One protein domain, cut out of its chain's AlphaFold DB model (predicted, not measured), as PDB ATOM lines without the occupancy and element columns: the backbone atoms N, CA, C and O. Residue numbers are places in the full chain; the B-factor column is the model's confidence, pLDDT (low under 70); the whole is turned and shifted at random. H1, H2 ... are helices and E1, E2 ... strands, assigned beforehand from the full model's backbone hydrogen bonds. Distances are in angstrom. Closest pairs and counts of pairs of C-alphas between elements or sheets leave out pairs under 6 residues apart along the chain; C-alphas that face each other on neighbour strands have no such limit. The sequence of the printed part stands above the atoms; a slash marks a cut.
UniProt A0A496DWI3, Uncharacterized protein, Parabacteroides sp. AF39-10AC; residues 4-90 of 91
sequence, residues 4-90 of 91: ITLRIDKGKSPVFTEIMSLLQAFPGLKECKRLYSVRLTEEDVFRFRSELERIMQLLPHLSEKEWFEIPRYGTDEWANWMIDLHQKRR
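Overview. This is residues 4 to 90 of the 91 residues of an uncharacterized protein of Parabacteroides sp. AF39-10AC (UniProt A0A496DWI3). An antiparallel two-stranded ribbon, E1 and E2, has H1 near it, H3 alongside H1 and short H2 at one end; a long link leads out to H4, set apart. The 87 printed residues run E1, H1, E2, H2, H3, H4, mixed helices and strands. The whole is loose, radius of gyration of the C-alphas 15.9 A, spanning 50 by 27 by 16 A.

Arrangement. E1, residues 4 to 9, and E2, residues 35 to 41, are antiparallel; N 6 and O 38 are within hydrogen-bond range, 2.9 A. H1, residues 14 to 23, touches H3, residues 49 to 61; their closest C-alphas, Ile 19 and Ile 55, are 5.8 A apart. H2, residues 42 to 47, touches no helix; nor does H4, residues 76 to 88. O i to N i+4 pairs are within range throughout H1, H2 and H4, and 7 of 9 in H3.

Along the chain. E1 begins at (317.649, 299.842, 256.060); H4, 18.3 A from first to last C-alpha, ends at (290.178, 295.558, 244.938).

Size, cuts and confidence. The printed part has no cut. Links H1 to E2 and H3 to H4 are long. Residues 63 to 70 and 86 to 90 have pLDDT under 70.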
ATOM      1  N   ILE A   4     318.321 300.794 256.948       90.94
ATOM      2  CA  ILE A   4     317.649 299.842 256.060       90.94
ATOM      3  C   ILE A   4     316.136 299.909 256.244       90.94
ATOM      4  O   ILE A   4     315.621 300.310 257.285       90.94
ATOM      5  N   THR A   5     315.401 299.530 255.204       92.25
ATOM      6  CA  THR A   5     313.948 299.350 255.294       92.25
ATOM      7  C   THR A   5     313.628 297.896 255.015       92.25
ATOM      8  O   THR A   5     313.922 297.395 253.934       92.25
ATOM      9  N   LEU A   6     313.008 297.239 255.989       90.62
ATOM     10  CA  LEU A   6     312.470 295.894 255.850       90.62
ATOM     11  C   LEU A   6     311.012 295.986 255.418       90.62
ATOM     12  O   LEU A   6     310.226 296.743 255.995       90.62
ATOM     13  N   ARG A   7     310.674 295.225 254.378       90.56
ATOM     14  CA  ARG A   7     309.325 295.090 253.833       90.56
ATOM     15  C   ARG A   7     309.022 293.615 253.656       90.56
ATOM     16  O   ARG A   7     309.740 292.947 252.923       90.56
ATOM     17  N   ILE A   8     307.977 293.145 254.322       88.00
ATOM     18  CA  ILE A   8     307.527 291.755 254.257       88.00
ATOM     19  C   ILE A   8     306.067 291.759 253.824       88.00
ATOM     20  O   ILE A   8     305.223 292.347 254.506       88.00
ATOM     21  N   ASP A   9     305.771 291.136 252.687       85.38
ATOM     22  CA  ASP A   9     304.396 290.978 252.218       85.38
ATOM     23  C   ASP A   9     303.597 290.088 253.178       85.38
ATOM     24  O   ASP A   9     304.126 289.167 253.805       85.38
ATOM     25  N   LYS A  10     302.305 290.394 253.336       84.44
ATOM     26  CA  LYS A  10     301.417 289.619 254.207       84.44
ATOM     27  C   LYS A  10     301.223 288.224 253.627       84.44
ATOM     28  O   LYS A  10     300.793 288.091 252.484       84.44
ATOM     29  N   GLY A  11     301.470 287.209 254.444       82.12
ATOM     30  CA  GLY A  11     301.263 285.809 254.092       82.12
ATOM     31  C   GLY A  11     300.495 285.057 255.172       82.12
ATOM     32  O   GLY A  11     300.078 285.625 256.182       82.12
ATOM     33  N   LYS A  12     300.310 283.758 254.950       79.94
ATOM     34  CA  LYS A  12     299.729 282.827 255.931       79.94
ATOM     35  C   LYS A  12     300.661 281.660 256.265       79.94
ATOM     36  O   LYS A  12     300.262 280.751 256.987       79.94
ATOM     37  N   SER A  13     301.884 281.663 255.734       83.56
ATOM     38  CA  SER A  13     302.820 280.576 255.985       83.56
ATOM     39  C   SER A  13     303.330 280.570 257.420       83.56
ATOM     40  O   SER A  13     303.450 281.632 258.037       83.56
ATOM     41  N   PRO A  14     303.722 279.394 257.936       85.94
ATOM     42  CA  PRO A  14     304.419 279.303 259.214       85.94
ATOM     43  C   PRO A  14     305.668 280.197 259.255       85.94
ATOM     44  O   PRO A  14     305.924 280.859 260.258       85.94
ATOM     45  N   VAL A  15     306.393 280.282 258.132       88.81
ATOM     46  CA  VAL A  15     307.572 281.149 257.973       88.81
ATOM     47  C   VAL A  15     307.193 282.623 258.112       88.81
ATOM     48  O   VAL A  15     307.877 283.372 258.810       88.81
ATOM     49  N   PHE A  16     306.083 283.047 257.499       88.88
ATOM     50  CA  PHE A  16     305.565 284.401 257.672       88.88
ATOM     51  C   PHE A  16     305.221 284.683 259.140       88.88
ATOM     52  O   PHE A  16     305.614 285.725 259.658       88.88
ATOM     53  N   THR A  17     304.531 283.770 259.828       89.44
ATOM     54  CA  THR A  17     304.185 283.941 261.248       89.44
ATOM     55  C   THR A  17     305.431 284.078 262.125       89.44
ATOM     56  O   THR A  17     305.461 284.937 263.006       89.44
ATOM     57  N   GLU A  18     306.479 283.296 261.855       92.75
ATOM     58  CA  GLU A  18     307.754 283.395 262.572       92.75
ATOM     59  C   GLU A  18     308.441 284.743 262.315       92.75
ATOM     60  O   GLU A  18     308.782 285.447 263.265       92.75
ATOM     61  N   ILE A  19     308.558 285.171 261.052       92.31
ATOM     62  CA  ILE A  19     309.100 286.495 260.703       92.31
ATOM     63  C   ILE A  19     308.300 287.606 261.385       92.31
ATOM     64  O   ILE A  19     308.877 288.558 261.908       92.31
ATOM     65  N   MET A  20     306.975 287.482 261.424       92.12
ATOM     66  CA  MET A  20     306.112 288.480 262.038       92.12
ATOM     67  C   MET A  20     306.315 288.560 263.556       92.12
ATOM     68  O   MET A  20     306.328 289.660 264.106       92.12
ATOM     69  N   SER A  21     306.559 287.432 264.230       93.88
ATOM     70  CA  SER A  21     306.904 287.425 265.658       93.88
ATOM     71  C   SER A  21     308.205 288.186 265.952       93.88
ATOM     72  O   SER A  21     308.278 288.922 266.931       93.88
ATOM     73  N   LEU A  22     309.198 288.098 265.057       94.88
ATOM     74  CA  LEU A  22     310.476 288.809 265.185       94.88
ATOM     75  C   LEU A  22     310.314 290.309 264.908       94.88
ATOM     76  O   LEU A  22     310.835 291.145 265.643       94.88
ATOM     77  N   LEU A  23     309.542 290.662 263.878       92.50
ATOM     78  CA  LEU A  23     309.277 292.054 263.506       92.50
ATOM     79  C   LEU A  23     308.560 292.852 264.603       92.50
ATOM     80  O   LEU A  23     308.716 294.072 264.649       92.50
ATOM     81  N   GLN A  24     307.787 292.201 265.478       91.25
ATOM     82  CA  GLN A  24     307.123 292.868 266.606       91.25
ATOM     83  C   GLN A  24     308.108 293.489 267.605       91.25
ATOM     84  O   GLN A  24     307.738 294.432 268.304       91.25
ATOM     85  N   ALA A  25     309.354 293.009 267.657       91.31
ATOM     86  CA  ALA A  25     310.393 293.596 268.499       91.31
ATOM     87  C   ALA A  25     310.894 294.952 267.967       91.31
ATOM     88  O   ALA A  25     311.477 295.732 268.725       91.31
ATOM     89  N   PHE A  26     310.685 295.251 266.678       93.00
ATOM     90  CA  PHE A  26     311.265 296.434 266.051       93.00
ATOM     91  C   PHE A  26     310.423 297.690 266.306       93.00
ATOM     92  O   PHE A  26     309.213 297.704 266.044       93.00
ATOM     93  N   PRO A  27     311.050 298.789 266.761       88.94
ATOM     94  CA  PRO A  27     310.346 300.038 266.983       88.94
ATOM     95  C   PRO A  27     309.838 300.598 265.652       88.94
ATOM     96  O   PRO A  27     310.538 300.621 264.641       88.94
ATOM     97  N   GLY A  28     308.595 301.078 265.646       90.50
ATOM     98  CA  GLY A  28     308.027 301.729 264.465       90.50
ATOM     99  C   GLY A  28     307.634 300.773 263.336       90.50
ATOM    100  O   GLY A  28     307.557 301.208 262.184       90.50
ATOM    101  N   LEU A  29     307.359 299.502 263.649       94.00
ATOM    102  CA  LEU A  29     306.678 298.586 262.739       94.00
ATOM    103  C   LEU A  29     305.356 299.204 262.251       94.00
ATOM    104  O   LEU A  29     304.481 299.556 263.041       94.00
ATOM    105  N   LYS A  30     305.209 299.327 260.930       92.56
ATOM    106  CA  LYS A  30     304.004 299.831 260.271       92.56
ATOM    107  C   LYS A  30     303.302 298.711 259.530       92.56
ATOM    108  O   LYS A  30     303.887 298.052 258.671       92.56
ATOM    109  N   GLU A  31     302.017 298.566 259.804       90.88
ATOM    110  CA  GLU A  31     301.138 297.716 259.020       90.88
ATOM    111  C   GLU A  31     300.567 298.502 257.833       90.88
ATOM    112  O   GLU A  31     299.951 299.555 257.990       90.88
ATOM    113  N   CYS A  32     300.774 297.993 256.621       83.00
ATOM    114  CA  CYS A  32     300.162 298.503 255.400       83.00
ATOM    115  C   CYS A  32     299.142 297.492 254.856       83.00
ATOM    116  O   CYS A  32     299.037 296.357 255.323       83.00
ATOM    117  N   LYS A  33     298.382 297.883 253.824       78.06
ATOM    118  CA  LYS A  33     297.318 297.042 253.243       78.06
ATOM    119  C   LYS A  33     297.816 295.659 252.792       78.06
ATOM    120  O   LYS A  33     297.099 294.681 252.967       78.06
ATOM    121  N   ARG A  34     299.023 295.575 252.218       79.38
ATOM    122  CA  ARG A  34     299.585 294.336 251.635       79.38
ATOM    123  C   ARG A  34     300.880 293.847 252.276       79.38
ATOM    124  O   ARG A  34     301.275 292.724 252.011       79.38
ATOM    125  N   LEU A  35     301.513 294.663 253.111       87.19
ATOM    126  CA  LEU A  35     302.826 294.370 253.678       87.19
ATOM    127  C   LEU A  35     302.974 294.969 255.069       87.19
ATOM    128  O   LEU A  35     302.226 295.874 255.443       87.19
ATOM    129  N   TYR A  36     303.982 294.505 255.787       89.50
ATOM    130  CA  TYR A  36     304.542 295.159 256.957       89.50
ATOM    131  C   TYR A  36     305.836 295.864 256.561       89.50
ATOM    132  O   TYR A  36     306.634 295.331 255.789       89.50
ATOM    133  N   SER A  37     306.031 297.082 257.059       92.56
ATOM    134  CA  SER A  37     307.207 297.896 256.768       92.56
ATOM    135  C   SER A  37     307.799 298.443 258.051       92.56
ATOM    136  O   SER A  37     307.087 298.988 258.888       92.56
ATOM    137  N   VAL A  38     309.117 298.393 258.165       94.69
ATOM    138  CA  VAL A  38     309.844 298.997 259.281       94.69
ATOM    139  C   VAL A  38     311.139 299.602 258.769       94.69
ATOM    140  O   VAL A  38     311.799 299.042 257.893       94.69
ATOM    141  N   ARG A  39     311.467 300.791 259.270       94.31
ATOM    142  CA  ARG A  39     312.719 301.477 258.958       94.31
ATOM    143  C   ARG A  39     313.620 301.349 260.171       94.31
ATOM    144  O   ARG A  39     313.254 301.835 261.232       94.31
ATOM    145  N   LEU A  40     314.770 300.723 259.981       93.31
ATOM    146  CA  LEU A  40     315.777 300.536 261.012       93.31
ATOM    147  C   LEU A  40     316.910 301.525 260.772       93.31
ATOM    148  O   LEU A  40     317.414 301.656 259.649       93.31
ATOM    149  N   THR A  41     317.281 302.245 261.821       94.25
ATOM    150  CA  THR A  41     318.505 303.041 261.836       94.25
ATOM    151  C   THR A  41     319.724 302.131 261.978       94.25
ATOM    152  O   THR A  41     319.601 300.934 262.230       94.25
ATOM    153  N   GLU A  42     320.918 302.686 261.810       91.69
ATOM    154  CA  GLU A  42     322.167 301.951 262.017       91.69
ATOM    155  C   GLU A  42     322.276 301.377 263.444       91.69
ATOM    156  O   GLU A  42     322.629 300.215 263.613       91.69
ATOM    157  N   GLU A  43     321.859 302.138 264.462       93.00
ATOM    158  CA  GLU A  43     321.805 301.675 265.858       93.00
ATOM    159  C   GLU A  43     320.827 300.507 266.046       93.00
ATOM    160  O   GLU A  43     321.144 299.534 266.733       93.00
ATOM    161  N   ASP A  44     319.662 300.564 265.392       93.06
ATOM    162  CA  ASP A  44     318.679 299.478 265.431       93.06
ATOM    163  C   ASP A  44     319.238 298.194 264.802       93.06
ATOM    164  O   ASP A  44     318.990 297.103 265.311       93.06
ATOM    165  N   VAL A  45     320.032 298.302 263.732       90.38
ATOM    166  CA  VAL A  45     320.660 297.134 263.090       90.38
ATOM    167  C   VAL A  45     321.600 296.409 264.053       90.38
ATOM    168  O   VAL A  45     321.596 295.179 264.103       90.38
ATOM    169  N   PHE A  46     322.375 297.148 264.850       91.12
ATOM    170  CA  PHE A  46     323.230 296.545 265.874       91.12
ATOM    171  C   PHE A  46     322.424 295.989 267.047       91.12
ATOM    172  O   PHE A  46     322.730 294.903 267.540       91.12
ATOM    173  N   ARG A  47     321.386 296.711 267.480       94.69
ATOM    174  CA  ARG A  47     320.543 296.323 268.615       94.69
ATOM    175  C   ARG A  47     319.746 295.047 268.351       94.69
ATOM    176  O   ARG A  47     319.632 294.220 269.249       94.69
ATOM    177  N   PHE A  48     319.213 294.895 267.143       94.31
ATOM    178  CA  PHE A  48     318.333 293.794 266.744       94.31
ATOM    179  C   PHE A  48     319.025 292.787 265.821       94.31
ATOM    180  O   PHE A  48     318.402 292.158 264.962       94.31
ATOM    181  N   ARG A  49     320.348 292.665 265.953       93.38
ATOM    182  CA  ARG A  49     321.170 291.846 265.063       93.38
ATOM    183  C   ARG A  49     320.704 290.388 265.012       93.38
ATOM    184  O   ARG A  49     320.635 289.823 263.926       93.38
ATOM    185  N   SER A  50     320.369 289.791 266.154       94.88
ATOM    186  CA  SER A  50     319.897 288.402 266.249       94.88
ATOM    187  C   SER A  50     318.608 288.163 265.465       94.88
ATOM    188  O   SER A  50     318.490 287.198 264.711       94.88
ATOM    189  N   GLU A  51     317.645 289.062 265.616       95.12
ATOM    190  CA  GLU A  51     316.353 289.024 264.950       95.12
ATOM    191  C   GLU A  51     316.529 289.238 263.449       95.12
ATOM    192  O   GLU A  51     315.921 288.528 262.652       95.12
ATOM    193  N   LEU A  52     317.402 290.169 263.051       93.38
ATOM    194  CA  LEU A  52     317.743 290.406 261.651       93.38
ATOM    195  C   LEU A  52     318.409 289.194 261.004       93.38
ATOM    196  O   LEU A  52     317.999 288.795 259.916       93.38
ATOM    197  N   GLU A  53     319.387 288.578 261.667       94.25
ATOM    198  CA  GLU A  53     320.042 287.359 261.183       94.25
ATOM    199  C   GLU A  53     319.021 286.225 261.012       94.25
ATOM    200  O   GLU A  53     319.012 285.551 259.978       94.25
ATOM    201  N   ARG A  54     318.097 286.058 261.968       95.12
ATOM    202  CA  ARG A  54     317.028 285.060 261.864       95.12
ATOM    203  C   ARG A  54     316.053 285.369 260.728       95.12
ATOM    204  O   ARG A  54     315.732 284.473 259.954       95.12
ATOM    205  N   ILE A  55     315.620 286.621 260.570       92.38
ATOM    206  CA  ILE A  55     314.767 287.036 259.447       92.38
ATOM    207  C   ILE A  55     315.474 286.748 258.118       92.38
ATOM    208  O   ILE A  55     314.866 286.160 257.230       92.38
ATOM    209  N   MET A  56     316.761 287.082 257.985       90.94
ATOM    210  CA  MET A  56     317.540 286.805 256.773       90.94
ATOM    211  C   MET A  56     317.630 285.310 256.443       90.94
ATOM    212  O   MET A  56     317.633 284.959 255.266       90.94
ATOM    213  N   GLN A  57     317.657 284.433 257.450       92.06
ATOM    214  CA  GLN A  57     317.591 282.979 257.253       92.06
ATOM    215  C   GLN A  57     316.201 282.501 256.823       92.06
ATOM    216  O   GLN A  57     316.095 281.526 256.088       92.06
ATOM    217  N   LEU A  58     315.137 283.168 257.275       90.25
ATOM    218  CA  LEU A  58     313.752 282.811 256.957       90.25
ATOM    219  C   LEU A  58     313.300 283.356 255.593       90.25
ATOM    220  O   LEU A  58     312.448 282.747 254.950       90.25
ATOM    221  N   LEU A  59     313.882 284.466 255.118       85.50
ATOM    222  CA  LEU A  59     313.530 285.101 253.840       85.50
ATOM    223  C   LEU A  59     313.555 284.142 252.632       85.50
ATOM    224  O   LEU A  59     312.594 284.164 251.868       85.50
ATOM    225  N   PRO A  60     314.561 283.266 252.441       84.75
ATOM    226  CA  PRO A  60     314.561 282.299 251.338       84.75
ATOM    227  C   PRO A  60     313.453 281.240 251.429       84.75
ATOM    228  O   PRO A  60     313.128 280.605 250.429       84.75
ATOM    229  N   HIS A  61     312.893 281.025 252.622       83.38
ATOM    230  CA  HIS A  61     311.831 280.052 252.871       83.38
ATOM    231  C   HIS A  61     310.427 280.646 252.736       83.38
ATOM    232  O   HIS A  61     309.458 279.892 252.708       83.38
ATOM    233  N   LEU A  62     310.301 281.972 252.607       75.94
ATOM    234  CA  LEU A  62     309.072 282.611 252.142       75.94
ATOM    235  C   LEU A  62     308.872 282.235 250.670       75.94
ATOM    236  O   LEU A  62     309.345 282.924 249.768       75.94
ATOM    237  N   SER A  63     308.207 281.109 250.412       63.09
ATOM    238  CA  SER A  63     307.955 280.680 249.039       63.09
ATOM    239  C   SER A  63     306.801 281.482 248.429       63.09
ATOM    240  O   SER A  63     305.776 281.697 249.076       63.09
ATOM    241  N   GLU A  64     306.919 281.855 247.150       57.19
ATOM    242  CA  GLU A  64     305.845 282.530 246.396       57.19
ATOM    243  C   GLU A  64     304.516 281.755 246.423       57.19
ATOM    244  O   GLU A  64     303.442 282.356 246.360       57.19
ATOM    245  N   LYS A  65     304.569 280.421 246.568       53.34
ATOM    246  CA  LYS A  65     303.378 279.559 246.664       53.34
ATOM    247  C   LYS A  65     302.534 279.832 247.909       53.34
ATOM    248  O   LYS A  65     301.373 279.448 247.938       53.34
ATOM    249  N   GLU A  66     303.099 280.482 248.921       54.53
ATOM    250  CA  GLU A  66     302.412 280.811 250.172       54.53
ATOM    251  C   GLU A  66     301.975 282.282 250.252       54.53
ATOM    252  O   GLU A  66     301.284 282.683 251.192       54.53
ATOM    253  N   TRP A  67     302.382 283.099 249.276       53.91
ATOM    254  CA  TRP A  67     302.011 284.515 249.185       53.91
ATOM    255  C   TRP A  67     300.627 284.697 248.561       53.91
ATOM    256  O   TRP A  67     299.963 285.712 248.779       53.91
ATOM    257  N   PHE A  68     300.163 283.686 247.824       56.66
ATOM    258  CA  PHE A  68     298.855 283.675 247.195       56.66
ATOM    259  C   PHE A  68     298.177 282.322 247.438       56.66
ATOM    260  O   PHE A  68     298.541 281.317 246.833       56.66
ATOM    261  N   GLU A  69     297.141 282.302 248.280       59.59
ATOM    262  CA  GLU A  69     296.129 281.240 248.247       59.59
ATOM    263  C   GLU A  69     295.330 281.404 246.947       59.59
ATOM    264  O   GLU A  69     294.257 282.003 246.938       59.59
ATOM    265  N   ILE A  70     295.901 280.975 245.820       68.75
ATOM    266  CA  ILE A  70     295.198 280.950 244.536       68.75
ATOM    267  C   ILE A  70     294.348 279.681 244.538       68.75
ATOM    268  O   ILE A  70     294.917 278.583 244.537       68.75
ATOM    269  N   PRO A  71     293.008 279.786 244.538       73.69
ATOM    270  CA  PRO A  71     292.166 278.602 244.481       73.69
ATOM    271  C   PRO A  71     292.392 277.853 243.167       73.69
ATOM    272  O   PRO A  71     292.871 278.415 242.176       73.69
ATOM    273  N   ARG A  72     292.050 276.565 243.131       73.56
ATOM    274  CA  ARG A  72     292.289 275.740 241.941       73.56
ATOM    275  C   ARG A  72     291.533 276.316 240.739       73.56
ATOM    276  O   ARG A  72     290.327 276.541 240.815       73.56
ATOM    277  N   TYR A  73     292.239 276.524 239.628       74.38
ATOM    278  CA  TYR A  73     291.654 277.059 238.397       74.38
ATOM    279  C   TYR A  73     290.414 276.259 237.968       74.38
ATOM    280  O   TYR A  73     290.445 275.026 237.963       74.38
ATOM    281  N   GLY A  74     289.341 276.967 237.609       77.69
ATOM    282  CA  GLY A  74     288.064 276.371 237.201       77.69
ATOM    283  C   GLY A  74     287.110 276.018 238.349       77.69
ATOM    284  O   GLY A  74     286.086 275.396 238.093       77.69
ATOM    285  N   THR A  75     287.425 276.393 239.593       87.88
ATOM    286  CA  THR A  75     286.505 276.277 240.739       87.88
ATOM    287  C   THR A  75     285.736 277.577 240.983       87.88
ATOM    288  O   THR A  75     286.199 278.660 240.614       87.88
ATOM    289  N   ASP A  76     284.595 277.483 241.669       86.69
ATOM    290  CA  ASP A  76     283.823 278.658 242.098       86.69
ATOM    291  C   ASP A  76     284.642 279.570 243.025       86.69
ATOM    292  O   ASP A  76     284.572 280.795 242.937       86.69
ATOM    293  N   GLU A  77     285.496 278.987 243.869       82.00
ATOM    294  CA  GLU A  77     286.437 279.724 244.717       82.00
ATOM    295  C   GLU A  77     287.427 280.544 243.881       82.00
ATOM    296  O   GLU A  77     287.695 281.702 244.202       82.00
ATOM    297  N   TRP A  78     287.928 279.988 242.772       84.69
ATOM    298  CA  TRP A  78     288.813 280.707 241.852       84.69
ATOM    299  C   TRP A  78     288.087 281.859 241.151       84.69
ATOM    300  O   TRP A  78     288.643 282.953 241.035       84.69
ATOM    301  N   ALA A  79     286.834 281.650 240.735       84.44
ATOM    302  CA  ALA A  79     286.015 282.701 240.134       84.44
ATOM    303  C   ALA A  79     285.759 283.854 241.122       84.44
ATOM    304  O   ALA A  79     285.972 285.019 240.778       84.44
ATOM    305  N   ASN A  80     285.392 283.537 242.366       83.94
ATOM    306  CA  ASN A  80     285.193 284.524 243.430       83.94
ATOM    307  C   ASN A  80     286.491 285.281 243.760       83.94
ATOM    308  O   ASN A  80     286.484 286.506 243.864       83.94
ATOM    309  N   TRP A  81     287.627 284.579 243.832       80.69
ATOM    310  CA  TRP A  81     288.940 285.193 244.044       80.69
ATOM    311  C   TRP A  81     289.326 286.162 242.916       80.69
ATOM    312  O   TRP A  81     289.823 287.259 243.180       80.69
ATOM    313  N   MET A  82     289.048 285.804 241.657       80.06
ATOM    314  CA  MET A  82     289.272 286.680 240.501       80.06
ATOM    315  C   MET A  82     288.385 287.929 240.546       80.06
ATOM    316  O   MET A  82     288.868 289.036 240.290       80.06
ATOM    317  N   ILE A  83     287.108 287.783 240.903       81.81
ATOM    318  CA  ILE A  83     286.180 288.913 241.060       81.81
ATOM    319  C   ILE A  83     286.690 289.872 242.144       81.81
ATOM    320  O   ILE A  83     286.837 291.069 241.882       81.81
ATOM    321  N   ASP A  84     287.052 289.350 243.316       78.56
ATOM    322  CA  ASP A  84     287.616 290.125 244.426       78.56
ATOM    323  C   ASP A  84     288.908 290.854 244.036       78.56
ATOM    324  O   ASP A  84     289.119 292.016 244.404       78.56
ATOM    325  N   LEU A  85     289.783 290.194 243.272       73.56
ATOM    326  CA  LEU A  85     291.027 290.779 242.777       73.56
ATOM    327  C   LEU A  85     290.757 291.982 241.861       73.56
ATOM    328  O   LEU A  85     291.422 293.018 241.979       73.56
ATOM    329  N   HIS A  86     289.770 291.870 240.969       69.12
ATOM    330  CA  HIS A  86     289.378 292.946 240.061       69.12
ATOM    331  C   HIS A  86     288.655 294.091 240.779       69.12
ATOM    332  O   HIS A  86     288.885 295.256 240.449       69.12
ATOM    333  N   GLN A  87     287.843 293.794 241.796       66.50
ATOM    334  CA  GLN A  87     287.170 294.812 242.605       66.50
ATOM    335  C   GLN A  87     288.155 295.589 243.491       66.50
ATOM    336  O   GLN A  87     288.101 296.818 243.542       66.50
ATOM    337  N   LYS A  88     289.137 294.916 244.109       56.84
ATOM    338  CA  LYS A  88     290.178 295.558 244.938       56.84
ATOM    339  C   LYS A  88     291.147 296.454 244.158       56.84
ATOM    340  O   LYS A  88     291.863 297.223 244.794       56.84
ATOM    341  N   ARG A  89     291.215 296.342 242.824       53.31
ATOM    342  CA  ARG A  89     292.020 297.219 241.946       53.31
ATOM    343  C   ARG A  89     291.296 298.511 241.542       53.31
ATOM    344  O   ARG A  89     291.941 299.379 240.967       53.31
ATOM    345  N   ARG A  90     289.990 298.634 241.811       51.53
ATOM    346  CA  ARG A  90     289.182 299.832 241.501       51.53
ATOM    347  C   ARG A  90     289.101 300.859 242.646       51.53
ATOM    348  O   ARG A  90     288.503 301.908 242.434       51.53
TER     349      ARG A  90